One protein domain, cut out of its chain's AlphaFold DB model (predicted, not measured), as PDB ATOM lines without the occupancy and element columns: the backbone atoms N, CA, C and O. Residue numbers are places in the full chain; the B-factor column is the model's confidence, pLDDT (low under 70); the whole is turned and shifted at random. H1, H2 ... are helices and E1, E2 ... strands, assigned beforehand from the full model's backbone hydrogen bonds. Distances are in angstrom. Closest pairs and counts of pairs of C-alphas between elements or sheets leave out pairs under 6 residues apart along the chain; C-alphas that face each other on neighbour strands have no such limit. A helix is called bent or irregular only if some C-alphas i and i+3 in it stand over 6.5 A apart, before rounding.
ATOM      1  N   ARG A  39      23.568  28.579 217.311       89.75
ATOM      2  CA  ARG A  39      23.086  28.424 215.935       89.75
ATOM      3  C   ARG A  39      21.757  27.679 215.896       89.75
ATOM      4  O   ARG A  39      20.878  28.077 215.139       89.75
ATOM      5  N   PHE A  40      21.593  26.641 216.713       90.25
ATOM      6  CA  PHE A  40      20.331  25.916 216.824       90.25
ATOM      7  C   PHE A  40      19.188  26.864 217.208       90.25
ATOM      8  O   PHE A  40      18.172  26.903 216.519       90.25
ATOM      9  N   TRP A  41      19.378  27.686 218.244       91.38
ATOM     10  CA  TRP A  41      18.382  28.673 218.670       91.38
ATOM     11  C   TRP A  41      18.105  29.726 217.599       91.38
ATOM     12  O   TRP A  41      16.945  30.060 217.356       91.38
ATOM     13  N   LYS A  42      19.137  30.198 216.888       91.25
ATOM     14  CA  LYS A  42      18.959  31.088 215.734       91.25
ATOM     15  C   LYS A  42      18.070  30.452 214.659       91.25
ATOM     16  O   LYS A  42      17.152  31.108 214.174       91.25
ATOM     17  N   ASN A  43      18.318  29.191 214.309       90.62
ATOM     18  CA  ASN A  43      17.530  28.474 213.307       90.62
ATOM     19  C   ASN A  43      16.082  28.253 213.779       90.62
ATOM     20  O   ASN A  43      15.146  28.449 213.008       90.62
ATOM     21  N   LEU A  44      15.889  27.935 215.060       90.75
ATOM     22  CA  LEU A  44      14.572  27.723 215.656       90.75
ATOM     23  C   LEU A  44      13.735  29.013 215.656       90.75
ATOM     24  O   LEU A  44      12.552  29.013 215.301       90.75
ATOM     25  N   ASN A  45      14.366  30.140 215.991       90.19
ATOM     26  CA  ASN A  45      13.750  31.462 215.912       90.19
ATOM     27  C   ASN A  45      13.431  31.868 214.468       90.19
ATOM     28  O   ASN A  45      12.421  32.528 214.241       90.19
ATOM     29  N   ALA A  46      14.209  31.404 213.491       90.69
ATOM     30  CA  ALA A  46      13.978  31.665 212.074       90.69
ATOM     31  C   ALA A  46      12.896  30.781 211.421       90.69
ATOM     32  O   ALA A  46      12.595  31.000 210.252       90.69
ATOM     33  N   LEU A  47      12.317  29.795 212.126       89.88
ATOM     34  CA  LEU A  47      11.210  28.993 211.581       89.88
ATOM     35  C   LEU A  47      10.014  29.874 211.206       89.88
ATOM     36  O   LEU A  47       9.535  30.645 212.042       89.88
ATOM     37  N   ASP A  48       9.506  29.692 209.993       89.44
ATOM     38  CA  ASP A  48       8.318  30.372 209.479       89.44
ATOM     39  C   ASP A  48       7.060  29.625 209.943       89.44
ATOM     40  O   ASP A  48       6.436  28.857 209.213       89.44
ATOM     41  N   TYR A  49       6.808  29.726 211.248       89.75
ATOM     42  CA  TYR A  49       5.667  29.136 211.937       89.75
ATOM     43  C   TYR A  49       5.421  29.919 213.237       89.75
ATOM     44  O   TYR A  49       6.399  30.283 213.911       89.75
ATOM     45  N   PRO A  50       4.165  30.191 213.637       92.81
ATOM     46  CA  PRO A  50       3.861  30.953 214.838       92.81
ATOM     47  C   PRO A  50       4.485  30.305 216.066       92.81
ATOM     48  O   PRO A  50       4.176  29.170 216.423       92.81
ATOM     49  N   LYS A  51       5.359  31.041 216.757       93.81
ATOM     50  CA  LYS A  51       6.084  30.514 217.924       93.81
ATOM     51  C   LYS A  51       5.137  30.087 219.049       93.81
ATOM     52  O   LYS A  51       5.387  29.084 219.712       93.81
ATOM     53  N   SER A  52       3.984  30.744 219.169       94.62
ATOM     54  CA  SER A  52       2.886  30.373 220.074       94.62
ATOM     55  C   SER A  52       2.231  29.017 219.767       94.62
ATOM     56  O   SER A  52       1.449  28.522 220.577       94.62
ATOM     57  N   ARG A  53       2.546  28.397 218.623       95.12
ATOM     58  CA  ARG A  53       2.114  27.050 218.219       95.12
ATOM     59  C   ARG A  53       3.240  26.014 218.299       95.12
ATOM     60  O   ARG A  53       3.004  24.846 218.004       95.12
ATOM     61  N   ILE A  54       4.445  26.423 218.705       95.50
ATOM     62  CA  ILE A  54       5.620  25.555 218.803       95.50
ATOM     63  C   ILE A  54       5.958  25.320 220.274       95.50
ATOM     64  O   ILE A  54       6.334  26.247 220.997       95.50
ATOM     65  N   SER A  55       5.879  24.064 220.694       97.69
ATOM     66  CA  SER A  55       6.520  23.565 221.906       97.69
ATOM     67  C   SER A  55       7.908  23.033 221.552       97.69
ATOM     68  O   SER A  55       8.102  22.448 220.490       97.69
ATOM     69  N   VAL A  56       8.891  23.209 222.428       97.50
ATOM     70  CA  VAL A  56      10.272  22.762 222.211       97.50
ATOM     71  C   VAL A  56      10.731  21.997 223.439       97.50
ATOM     72  O   VAL A  56      10.609  22.494 224.560       97.50
ATOM     73  N   ALA A  57      11.294  20.809 223.250       97.81
ATOM     74  CA  ALA A  57      11.885  20.060 224.345       97.81
ATOM     75  C   ALA A  57      13.277  19.536 224.002       97.81
ATOM     76  O   ALA A  57      13.509  18.922 222.958       97.81
ATOM     77  N   PHE A  58      14.197  19.758 224.933       96.75
ATOM     78  CA  PHE A  58      15.579  19.313 224.853       96.75
ATOM     79  C   PHE A  58      15.819  18.156 225.812       96.75
ATOM     80  O   PHE A  58      15.311  18.154 226.934       96.75
ATOM     81  N   LEU A  59      16.647  17.205 225.392       96.31
ATOM     82  CA  LEU A  59      17.210  16.196 226.280       96.31
ATOM     83  C   LEU A  59      18.728  16.221 226.181       96.31
ATOM     84  O   LEU A  59      19.279  15.712 225.208       96.31
ATOM     85  N   GLU A  60      19.390  16.757 227.197       93.19
ATOM     86  CA  GLU A  60      20.824  16.559 227.389       93.19
ATOM     87  C   GLU A  60      21.057  15.126 227.903       93.19
ATOM     88  O   GLU A  60      20.402  14.665 228.845       93.19
ATOM     89  N   SER A  61      21.910  14.369 227.213       89.31
ATOM     90  CA  SER A  61      22.146  12.963 227.531       89.31
ATOM     91  C   SER A  61      23.570  12.525 227.220       89.31
ATOM     92  O   SER A  61      24.020  12.569 226.072       89.31
ATOM     93  N   ASP A  62      24.246  12.002 228.248       82.81
ATOM     94  CA  ASP A  62      25.587  11.423 228.155       82.81
ATOM     95  C   ASP A  62      26.612  12.381 227.491       82.81
ATOM     96  O   ASP A  62      27.433  11.911 226.688       82.81
ATOM     97  N   SER A  63      26.546  13.695 227.767       81.25
ATOM     98  CA  SER A  63      27.565  14.656 227.318       81.25
ATOM     99  C   SER A  63      28.831  14.584 228.174       81.25
ATOM    100  O   SER A  63      28.777  14.336 229.374       81.25
ATOM    101  N   ASP A  64      29.978  14.831 227.549       80.88
ATOM    102  CA  ASP A  64      31.279  15.027 228.202       80.88
ATOM    103  C   ASP A  64      31.699  16.510 228.218       80.88
ATOM    104  O   ASP A  64      32.861  16.819 228.469       80.88
ATOM    105  N   ASP A  65      30.754  17.411 227.915       80.75
ATOM    106  CA  ASP A  65      30.939  18.864 227.811       80.75
ATOM    107  C   ASP A  65      32.095  19.288 226.891       80.75
ATOM    108  O   ASP A  65      32.640  20.389 226.991       80.75
ATOM    109  N   HIS A  66      32.442  18.438 225.921       77.25
ATOM    110  CA  HIS A  66      33.487  18.751 224.964       77.25
ATOM    111  C   HIS A  66      33.180  20.049 224.199       77.25
ATOM    112  O   HIS A  66      32.181  20.167 223.486       77.25
ATOM    113  N   GLY A  67      34.101  21.008 224.297       77.25
ATOM    114  CA  GLY A  67      33.993  22.326 223.674       77.25
ATOM    115  C   GLY A  67      33.375  23.405 224.568       77.25
ATOM    116  O   GLY A  67      33.345  24.561 224.143       77.25
ATOM    117  N   ALA A  68      32.915  23.068 225.776       82.12
ATOM    118  CA  ALA A  68      32.541  24.056 226.780       82.12
ATOM    119  C   ALA A  68      33.793  24.686 227.434       82.12
ATOM    120  O   ALA A  68      34.803  23.998 227.610       82.12
ATOM    121  N   PRO A  69      33.763  25.988 227.783       86.06
ATOM    122  CA  PRO A  69      34.775  26.598 228.639       86.06
ATOM    123  C   PRO A  69      34.826  25.932 230.018       86.06
ATOM    124  O   PRO A  69      33.837  25.365 230.483       86.06
ATOM    125  N   GLU A  70      35.965  26.056 230.696       84.81
ATOM    126  CA  GLU A  70      36.132  25.548 232.056       84.81
ATOM    127  C   GLU A  70      35.065  26.124 233.004       84.81
ATOM    128  O   GLU A  70      34.779  27.321 232.994       84.81
ATOM    129  N   GLY A  71      34.454  25.251 233.810       84.19
ATOM    130  CA  GLY A  71      33.404  25.630 234.760       84.19
ATOM    131  C   GLY A  71      32.012  25.827 234.151       84.19
ATOM    132  O   GLY A  71      31.106  26.252 234.867       84.19
ATOM    133  N   VAL A  72      31.808  25.513 232.865       87.88
ATOM    134  CA  VAL A  72      30.502  25.632 232.202       87.88
ATOM    135  C   VAL A  72      30.064  24.300 231.595       87.88
ATOM    136  O   VAL A  72      30.887  23.545 231.089       87.88
ATOM    137  N   SER A  73      28.758  24.014 231.632       89.25
ATOM    138  CA  SER A  73      28.174  22.765 231.123       89.25
ATOM    139  C   SER A  73      27.142  23.006 230.025       89.25
ATOM    140  O   SER A  73      26.397  23.991 230.050       89.25
ATOM    141  N   THR A  74      27.030  22.064 229.088       88.38
ATOM    142  CA  THR A  74      26.028  22.057 228.003       88.38
ATOM    143  C   THR A  74      24.616  22.251 228.539       88.38
ATOM    144  O   THR A  74      23.849  23.031 227.971       88.38
ATOM    145  N   MET A  75      24.308  21.621 229.673       91.00
ATOM    146  CA  MET A  75      23.043  21.805 230.379       91.00
ATOM    147  C   MET A  75      22.831  23.263 230.814       91.00
ATOM    148  O   MET A  75      21.804  23.852 230.489       91.00
ATOM    149  N   GLY A  76      23.816  23.886 231.470       91.88
ATOM    150  CA  GLY A  76      23.689  25.266 231.951       91.88
ATOM    151  C   GLY A  76      23.469  26.279 230.822       91.88
ATOM    152  O   GLY A  76      22.677  27.214 230.954       91.88
ATOM    153  N   LYS A  77      24.104  26.072 229.662       92.06
ATOM    154  CA  LYS A  77      23.836  26.904 228.476       92.06
ATOM    155  C   LYS A  77      22.463  26.643 227.876       92.06
ATOM    156  O   LYS A  77      21.800  27.608 227.506       92.06
ATOM    157  N   LEU A  78      22.015  25.389 227.795       92.50
ATOM    158  CA  LEU A  78      20.655  25.071 227.350       92.50
ATOM    159  C   LEU A  78      19.603  25.778 228.208       92.50
ATOM    160  O   LEU A  78      18.718  26.424 227.656       92.50
ATOM    161  N   GLU A  79      19.723  25.704 229.531       93.81
ATOM    162  CA  GLU A  79      18.798  26.357 230.463       93.81
ATOM    163  C   GLU A  79      18.820  27.884 230.320       93.81
ATOM    164  O   GLU A  79      17.768  28.522 230.258       93.81
ATOM    165  N   SER A  80      20.011  28.479 230.202       94.25
ATOM    166  CA  SER A  80      20.172  29.923 229.997       94.25
ATOM    167  C   SER A  80      19.527  30.403 228.690       94.25
ATOM    168  O   SER A  80      18.801  31.404 228.666       94.25
ATOM    169  N   LEU A  81      19.730  29.667 227.593       93.00
ATOM    170  CA  LEU A  81      19.141  29.992 226.293       93.00
ATOM    171  C   LEU A  81      17.625  29.762 226.289       93.00
ATOM    172  O   LEU A  81      16.888  30.616 225.805       93.00
ATOM    173  N   ALA A  82      17.145  28.679 226.906       93.75
ATOM    174  CA  ALA A  82      15.718  28.426 227.086       93.75
ATOM    175  C   ALA A  82      15.035  29.557 227.869       93.75
ATOM    176  O   ALA A  82      13.967  30.018 227.480       93.75
ATOM    177  N   LYS A  83      15.671  30.063 228.931       93.88
ATOM    178  CA  LYS A  83      15.137  31.175 229.727       93.88
ATOM    179  C   LYS A  83      15.135  32.503 228.967       93.88
ATOM    180  O   LYS A  83      14.188  33.270 229.095       93.88
ATOM    181  N   SER A  84      16.191  32.791 228.209       93.06
ATOM    182  CA  SER A  84      16.354  34.079 227.517       93.06
ATOM    183  C   SER A  84      15.612  34.168 226.182       93.06
ATOM    184  O   SER A  84      15.159  35.250 225.819       93.06
ATOM    185  N   GLN A  85      15.466  33.057 225.457       91.12
ATOM    186  CA  GLN A  85      14.881  33.024 224.107       91.12
ATOM    187  C   GLN A  85      13.555  32.255 224.035       91.12
ATOM    188  O   GLN A  85      12.829  32.373 223.050       91.12
ATOM    189  N   GLY A  86      13.206  31.484 225.067       91.94
ATOM    190  CA  GLY A  86      12.025  30.621 225.061       91.94
ATOM    191  C   GLY A  86      10.685  31.342 225.208       91.94
ATOM    192  O   GLY A  86       9.660  30.738 224.920       91.94
ATOM    193  N   ALA A  87      10.668  32.616 225.612       92.25
ATOM    194  CA  ALA A  87       9.433  33.343 225.937       92.25
ATOM    195  C   ALA A  87       8.464  33.519 224.751       92.25
ATOM    196  O   ALA A  87       7.267  33.687 224.963       92.25
ATOM    197  N   ALA A  88       8.965  33.485 223.512       92.44
ATOM    198  CA  ALA A  88       8.127  33.557 222.315       92.44
ATOM    199  C   ALA A  88       7.431  32.222 221.991       92.44
ATOM    200  O   ALA A  88       6.426  32.208 221.278       92.44
ATOM    201  N   PHE A  89       7.976  31.104 222.472       96.06
ATOM    202  CA  PHE A  89       7.465  29.767 222.196       96.06
ATOM    203  C   PHE A  89       6.300  29.426 223.121       96.06
ATOM    204  O   PHE A  89       6.220  29.920 224.244       96.06
ATOM    205  N   ARG A  90       5.418  28.525 222.676       96.38
ATOM    206  CA  ARG A  90       4.304  28.028 223.497       96.38
ATOM    207  C   ARG A  90       4.796  27.426 224.809       96.38
ATOM    208  O   ARG A  90       4.233  27.675 225.870       96.38
ATOM    209  N   ARG A  91       5.826  26.584 224.709       97.06
ATOM    210  CA  ARG A  91       6.425  25.861 225.829       97.06
ATOM    211  C   ARG A  91       7.869  25.524 225.495       97.06
ATOM    212  O   ARG A  91       8.151  25.067 224.392       97.06
ATOM    213  N   VAL A  92       8.773  25.698 226.456       97.56
ATOM    214  CA  VAL A  92      10.154  25.211 226.358       97.56
ATOM    215  C   VAL A  92      10.472  24.369 227.583       97.56
ATOM    216  O   VAL A  92      10.272  24.812 228.712       97.56
ATOM    217  N   GLN A  93      10.963  23.154 227.363       97.50
ATOM    218  CA  GLN A  93      11.349  22.223 228.422       97.50
ATOM    219  C   GLN A  93      12.773  21.722 228.192       97.50
ATOM    220  O   GLN A  93      13.173  21.424 227.068       97.50
ATOM    221  N   VAL A  94      13.542  21.608 229.270       96.69
ATOM    222  CA  VAL A  94      14.898  21.055 229.241       96.69
ATOM    223  C   VAL A  94      14.944  19.893 230.220       96.69
ATOM    224  O   VAL A  94      14.581  20.034 231.386       96.69
ATOM    225  N   PHE A  95      15.363  18.730 229.735       96.44
ATOM    226  CA  PHE A  95      15.541  17.523 230.527       96.44
ATOM    227  C   PHE A  95      17.006  17.088 230.477       96.44
ATOM    228  O   PHE A  95      17.670  17.262 229.456       96.44
ATOM    229  N   SER A  96      17.483  16.452 231.546       93.62
ATOM    230  CA  SER A  96      18.745  15.712 231.537       93.62
ATOM    231  C   SER A  96      18.496  14.272 231.972       93.62
ATOM    232  O   SER A  96      17.737  14.016 232.916       93.62
ATOM    233  N   LYS A  97      19.069  13.315 231.236       92.56
ATOM    234  CA  LYS A  97      19.062  11.896 231.608       92.56
ATOM    235  C   LYS A  97      20.176  11.131 230.910       92.56
ATOM    236  O   LYS A  97      20.222  11.067 229.685       92.56
ATOM    237  N   SER A  98      20.990  10.443 231.699       87.00
ATOM    238  CA  SER A  98      22.015   9.523 231.200       87.00
ATOM    239  C   SER A  98      21.445   8.117 231.002       87.00
ATOM    240  O   SER A  98      20.689   7.620 231.842       87.00
ATOM    241  N   PHE A  99      21.815   7.451 229.906       84.62
ATOM    242  CA  PHE A  99      21.389   6.073 229.600       84.62
ATOM    243  C   PHE A  99      22.543   5.067 229.638       84.62
ATOM    244  O   PHE A  99      22.345   3.904 229.264       84.62
ATOM    245  N   GLY A 100      23.709   5.499 230.129       69.62
ATOM    246  CA  GLY A 100      24.768   4.622 230.623       69.62
ATOM    247  C   GLY A 100      25.625   4.027 229.516       69.62
ATOM    248  O   GLY A 100      25.687   2.810 229.359       69.62
ATOM    249  N   VAL A 101      26.305   4.880 228.747       59.31
ATOM    250  CA  VAL A 101      27.173   4.437 227.649       59.31
ATOM    251  C   VAL A 101      28.520   5.135 227.707       59.31
ATOM    252  O   VAL A 101      28.856   5.973 226.871       59.31
ATOM    253  N   ALA A 102      29.342   4.741 228.671       55.03
ATOM    254  CA  ALA A 102      30.775   4.977 228.580       55.03
ATOM    255  C   ALA A 102      31.372   3.984 227.562       55.03
ATOM    256  O   ALA A 102      32.035   3.018 227.932       55.03
ATOM    257  N   LEU A 103      31.090   4.166 226.265       54.34
ATOM    258  CA  LEU A 103      31.826   3.445 225.222       54.34
ATOM    259  C   LEU A 103      33.272   3.935 225.270       54.34
ATOM    260  O   LEU A 103      33.539   5.110 225.004       54.34
ATOM    261  N   LYS A 104      34.212   3.045 225.605       53.38
ATOM    262  CA  LYS A 104      35.639   3.359 225.514       53.38
ATOM    263  C   LYS A 104      35.939   3.780 224.075       53.38
ATOM    264  O   LYS A 104      35.487   3.142 223.122       53.38
ATOM    265  N   ARG A 105      36.707   4.867 223.902       53.75
ATOM    266  CA  ARG A 105      37.044   5.423 222.575       53.75
ATOM    267  C   ARG A 105      37.597   4.364 221.602       53.75
ATOM    268  O   ARG A 105      37.433   4.555 220.399       53.75
ATOM    269  N   SER A 106      38.208   3.297 222.127       54.00
ATOM    270  CA  SER A 106      38.835   2.169 221.426       54.00
ATOM    271  C   SER A 106      37.869   1.179 220.761       54.00
ATOM    272  O   SER A 106      38.307   0.409 219.919       54.00
ATOM    273  N   GLU A 107      36.572   1.192 221.083       56.22
ATOM    274  CA  GLU A 107      35.600   0.189 220.591       56.22
ATOM    275  C   GLU A 107      34.604   0.766 219.568       56.22
ATOM    276  O   GLU A 107      33.654   0.109 219.151       56.22
ATOM    277  N   ARG A 108      34.809   2.016 219.128       58.50
ATOM    278  CA  ARG A 108      33.826   2.789 218.341       58.50
ATOM    279  C   ARG A 108      33.565   2.276 216.917       58.50
ATOM    280  O   ARG A 108      32.622   2.755 216.285       58.50
ATOM    281  N   HIS A 109      34.345   1.307 216.439       58.31
ATOM    282  CA  HIS A 109      34.318   0.822 215.055       58.31
ATOM    283  C   HIS A 109      33.692  -0.573 214.870       58.31
ATOM    284  O   HIS A 109      33.611  -1.040 213.741       58.31
ATOM    285  N   GLY A 110      33.217  -1.223 215.940       70.19
ATOM    286  CA  GLY A 110      32.519  -2.512 215.843       70.19
ATOM    287  C   GLY A 110      31.010  -2.371 215.609       70.19
ATOM    288  O   GLY A 110      30.379  -1.436 216.113       70.19
ATOM    289  N   GLU A 111      30.412  -3.330 214.900       71.94
ATOM    290  CA  GLU A 111      28.956  -3.426 214.694       71.94
ATOM    291  C   GLU A 111      28.190  -3.417 216.028       71.94
ATOM    292  O   GLU A 111      27.189  -2.713 216.185       71.94
ATOM    293  N   GLU A 112      28.722  -4.096 217.045       77.25
ATOM    294  CA  GLU A 112      28.144  -4.127 218.389       77.25
ATOM    295  C   GLU A 112      28.100  -2.733 219.044       77.25
ATOM    296  O   GLU A 112      27.099  -2.343 219.652       77.25
ATOM    297  N   ALA A 113      29.144  -1.919 218.860       76.56
ATOM    298  CA  ALA A 113      29.169  -0.545 219.356       76.56
ATOM    299  C   ALA A 113      28.178   0.357 218.604       76.56
ATOM    300  O   ALA A 113      27.649   1.319 219.168       76.56
ATOM    301  N   GLN A 114      27.895   0.072 217.330       79.75
ATOM    302  CA  GLN A 114      26.845   0.766 216.586       79.75
ATOM    303  C   GLN A 114      25.449   0.390 217.093       79.75
ATOM    304  O   GLN A 114      24.631   1.286 217.314       79.75
ATOM    305  N   LEU A 115      25.188  -0.897 217.340       83.69
ATOM    306  CA  LEU A 115      23.924  -1.373 217.912       83.69
ATOM    307  C   LEU A 115      23.660  -0.748 219.284       83.69
ATOM    308  O   LEU A 115      22.582  -0.199 219.514       83.69
ATOM    309  N   ARG A 116      24.669  -0.729 220.165       82.19
ATOM    310  CA  ARG A 116      24.577  -0.088 221.486       82.19
ATOM    311  C   ARG A 116      24.246   1.403 221.375       82.19
ATOM    312  O   ARG A 116      23.332   1.867 222.052       82.19
ATOM    313  N   ARG A 117      24.918   2.148 220.484       81.31
ATOM    314  CA  ARG A 117      24.619   3.574 220.235       81.31
ATOM    315  C   ARG A 117      23.184   3.789 219.762       81.31
ATOM    316  O   ARG A 117      22.494   4.646 220.302       81.31
ATOM    317  N   ARG A 118      22.717   2.993 218.795       84.75
ATOM    318  CA  ARG A 118      21.342   3.085 218.274       84.75
ATOM    319  C   ARG A 118      20.303   2.787 219.350       84.75
ATOM    320  O   ARG A 118      19.333   3.528 219.465       84.75
ATOM    321  N   ALA A 119      20.532   1.760 220.168       89.00
ATOM    322  CA  ALA A 119      19.648   1.427 221.280       89.00
ATOM    323  C   ALA A 119      19.528   2.589 222.274       89.00
ATOM    324  O   ALA A 119      18.453   2.852 222.803       89.00
ATOM    325  N   VAL A 120      20.620   3.310 222.511       87.31
ATOM    326  CA  VAL A 120      20.645   4.442 223.442       87.31
ATOM    327  C   VAL A 120      19.956   5.654 222.856       87.31
ATOM    328  O   VAL A 120      19.081   6.203 223.510       87.31
ATOM    329  N   MET A 121      20.249   5.999 221.601       87.69
ATOM    330  CA  MET A 121      19.521   7.054 220.895       87.69
ATOM    331  C   MET A 121      18.013   6.785 220.893       87.69
ATOM    332  O   MET A 121      17.233   7.695 221.154       87.69
ATOM    333  N   ALA A 122      17.592   5.537 220.664       91.19
ATOM    334  CA  ALA A 122      16.186   5.153 220.738       91.19
ATOM    335  C   ALA A 122      15.603   5.358 222.148       91.19
ATOM    336  O   ALA A 122      14.531   5.942 222.283       91.19
ATOM    337  N   ARG A 123      16.316   4.951 223.209       92.69
ATOM    338  CA  ARG A 123      15.878   5.185 224.598       92.69
ATOM    339  C   ARG A 123      15.782   6.670 224.941       92.69
ATOM    340  O   ARG A 123      14.786   7.074 225.537       92.69
ATOM    341  N   SER A 124      16.768   7.472 224.546       92.75
ATOM    342  CA  SER A 124      16.772   8.922 224.754       92.75
ATOM    343  C   SER A 124      15.589   9.579 224.047       92.75
ATOM    344  O   SER A 124      14.867  10.362 224.660       92.75
ATOM    345  N   ARG A 125      15.321   9.203 222.792       94.94
ATOM    346  CA  ARG A 125      14.177   9.713 222.024       94.94
ATOM    347  C   ARG A 125      12.839   9.308 222.649       94.94
ATOM    348  O   ARG A 125      11.998  10.168 222.882       94.94
ATOM    349  N   ASN A 126      12.670   8.037 223.010       96.25
ATOM    350  CA  ASN A 126      11.450   7.562 223.668       96.25
ATOM    351  C   ASN A 126      11.204   8.282 224.997       96.25
ATOM    352  O   ASN A 126      10.084   8.698 225.279       96.25
ATOM    353  N   TYR A 127      12.255   8.462 225.799       96.81
ATOM    354  CA  TYR A 127      12.160   9.196 227.053       96.81
ATOM    355  C   TYR A 127      11.749  10.649 226.825       96.81
ATOM    356  O   TYR A 127      10.779  11.093 227.432       96.81
ATOM    357  N   LEU A 128      12.438  11.368 225.933       97.44
ATOM    358  CA  LEU A 128      12.131  12.766 225.643       97.44
ATOM    359  C   LEU A 128      10.682  12.928 225.167       97.44
ATOM    360  O   LEU A 128       9.949  13.731 225.735       97.44
ATOM    361  N   LEU A 129      10.246  12.111 224.205       97.88
ATOM    362  CA  LEU A 129       8.866  12.120 223.718       97.88
ATOM    363  C   LEU A 129       7.867  11.886 224.857       97.88
ATOM    364  O   LEU A 129       6.963  12.691 225.044       97.88
ATOM    365  N   SER A 130       8.068  10.837 225.662       97.62
ATOM    366  CA  SER A 130       7.157  10.482 226.764       97.62
ATOM    367  C   SER A 130       7.045  11.544 227.862       97.62
ATOM    368  O   SER A 130       6.098  11.528 228.641       97.62
ATOM    369  N   ARG A 131       8.037  12.434 227.970       97.94
ATOM    370  CA  ARG A 131       8.087  13.492 228.987       97.94
ATOM    371  C   ARG A 131       7.593  14.837 228.475       97.94
ATOM    372  O   ARG A 131       7.197  15.660 229.296       97.94
ATOM    373  N   ALA A 132       7.687  15.068 227.170       97.94
ATOM    374  CA  ALA A 132       7.444  16.367 226.558       97.94
ATOM    375  C   ALA A 132       6.114  16.461 225.807       97.94
ATOM    376  O   ALA A 132       5.582  17.565 225.705       97.94
ATOM    377  N   LEU A 133       5.621  15.344 225.257       98.00
ATOM    378  CA  LEU A 133       4.371  15.311 224.504       98.00
ATOM    379  C   LEU A 133       3.175  15.586 225.411       98.00
ATOM    380  O   LEU A 133       3.061  14.999 226.488       98.00
ATOM    381  N   ASP A 134       2.298  16.456 224.933       97.56
ATOM    382  CA  ASP A 134       1.070  16.869 225.598       97.56
ATOM    383  C   ASP A 134      -0.077  16.894 224.568       97.56
ATOM    384  O   ASP A 134      -0.443  15.850 224.029       97.56
ATOM    385  N   ASP A 135      -0.610  18.070 224.243       96.38
ATOM    386  CA  ASP A 135      -1.698  18.306 223.289       96.38
ATOM    387  C   ASP A 135      -1.212  18.606 221.857       96.38
ATOM    388  O   ASP A 135      -1.996  19.031 221.005       96.38
ATOM    389  N   GLU A 136       0.080  18.416 221.566       96.19
ATOM    390  CA  GLU A 136       0.614  18.653 220.227       96.19
ATOM    391  C   GLU A 136       0.126  17.613 219.212       96.19
ATOM    392  O   GLU A 136       0.196  16.406 219.432       96.19
ATOM    393  N   ALA A 137      -0.318  18.090 218.048       93.31
ATOM    394  CA  ALA A 137      -0.808  17.234 216.970       93.31
ATOM    395  C   ALA A 137       0.335  16.597 216.161       93.31
ATOM    396  O   ALA A 137       0.161  15.527 215.577       93.31
ATOM    397  N   TYR A 138       1.500  17.250 216.125       93.44
ATOM    398  CA  TYR A 138       2.667  16.798 215.369       93.44
ATOM    399  C   TYR A 138       3.942  16.875 216.196       93.44
ATOM    400  O   TYR A 138       4.130  17.780 217.008       93.44
ATOM    401  N   VAL A 139       4.858  15.948 215.919       95.25
ATOM    402  CA  VAL A 139       6.197  15.916 216.507       95.25
ATOM    403  C   VAL A 139       7.230  16.042 215.396       95.25
ATOM    404  O   VAL A 139       7.233  15.251 214.452       95.25
TER     405      VAL A 139
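AT A GLANCE: This is residues 39 to 139 of the 164 residues of an uncharacterized protein of Cafeteria roenbergensis (UniProt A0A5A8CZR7). A narrow ribbon of two parallel strands, E1 and E2, is sandwiched between two helices: H2 packs on one face, and residues 124 to 132 of the long helix H3 pack on the other. The earlier part of H3 runs past the ribbon, and H1 lies beside H2. The 101 printed residues hold three named helices and two named strands, in the order H1, E1, H2, E2, H3, a mixed class. The whole is loose, with a radius of gyration of the C-alphas of 15.9 A and spans of 45 by 36 by 21 A.

IN THESE COORDINATES: E1 is residues 54 to 60, 19.6 A long, beginning at C-alpha 54 (5.620, 25.555, 218.803). E2 is residues 91 to 96, 17.0 A. H2 is residues 74 to 88, 22.0 A, and irregular: C-alphas 84 and 87 are 7.1 A apart. H3 is residues 111 to 132, 31.5 A, ending at C-alpha 132 (7.444, 16.367, 226.558). H1 is residues 39 to 45, 9.8 A.

HOW THE PARTS SIT: E1 and E2 are parallel at 10 degrees; N 56 and O 91 are within hydrogen-bond range at 2.8 A. E1, H2 and E2 form a strand-helix-strand unit, two parallel neighbour strands with a helix between, with a right-handed crossover. The closest C-alphas of H2 and E2, Gly 86 and Val 92, are 5.9 A apart; those of E1 and H3, Leu 59 and Leu 128, are 6.2 A apart. H1 and H2 are close but not clearly touching, with closest C-alphas Trp 41 and Leu 81 at 7.8 A, at a shallow tilt of 21 degrees, the same way. H2 and H3 are apart. Every O i to N i+4 pair is within range in H1 and H3, and 9 of 11 in H2.

THE WHOLE: The farthest C-alphas, Pro 50 and Ser 106, are 45.8 A apart. The printed part has no cut. The links E1 to H2 and E2 to H3 are long. Residues 100 to 109 have pLDDT under 70.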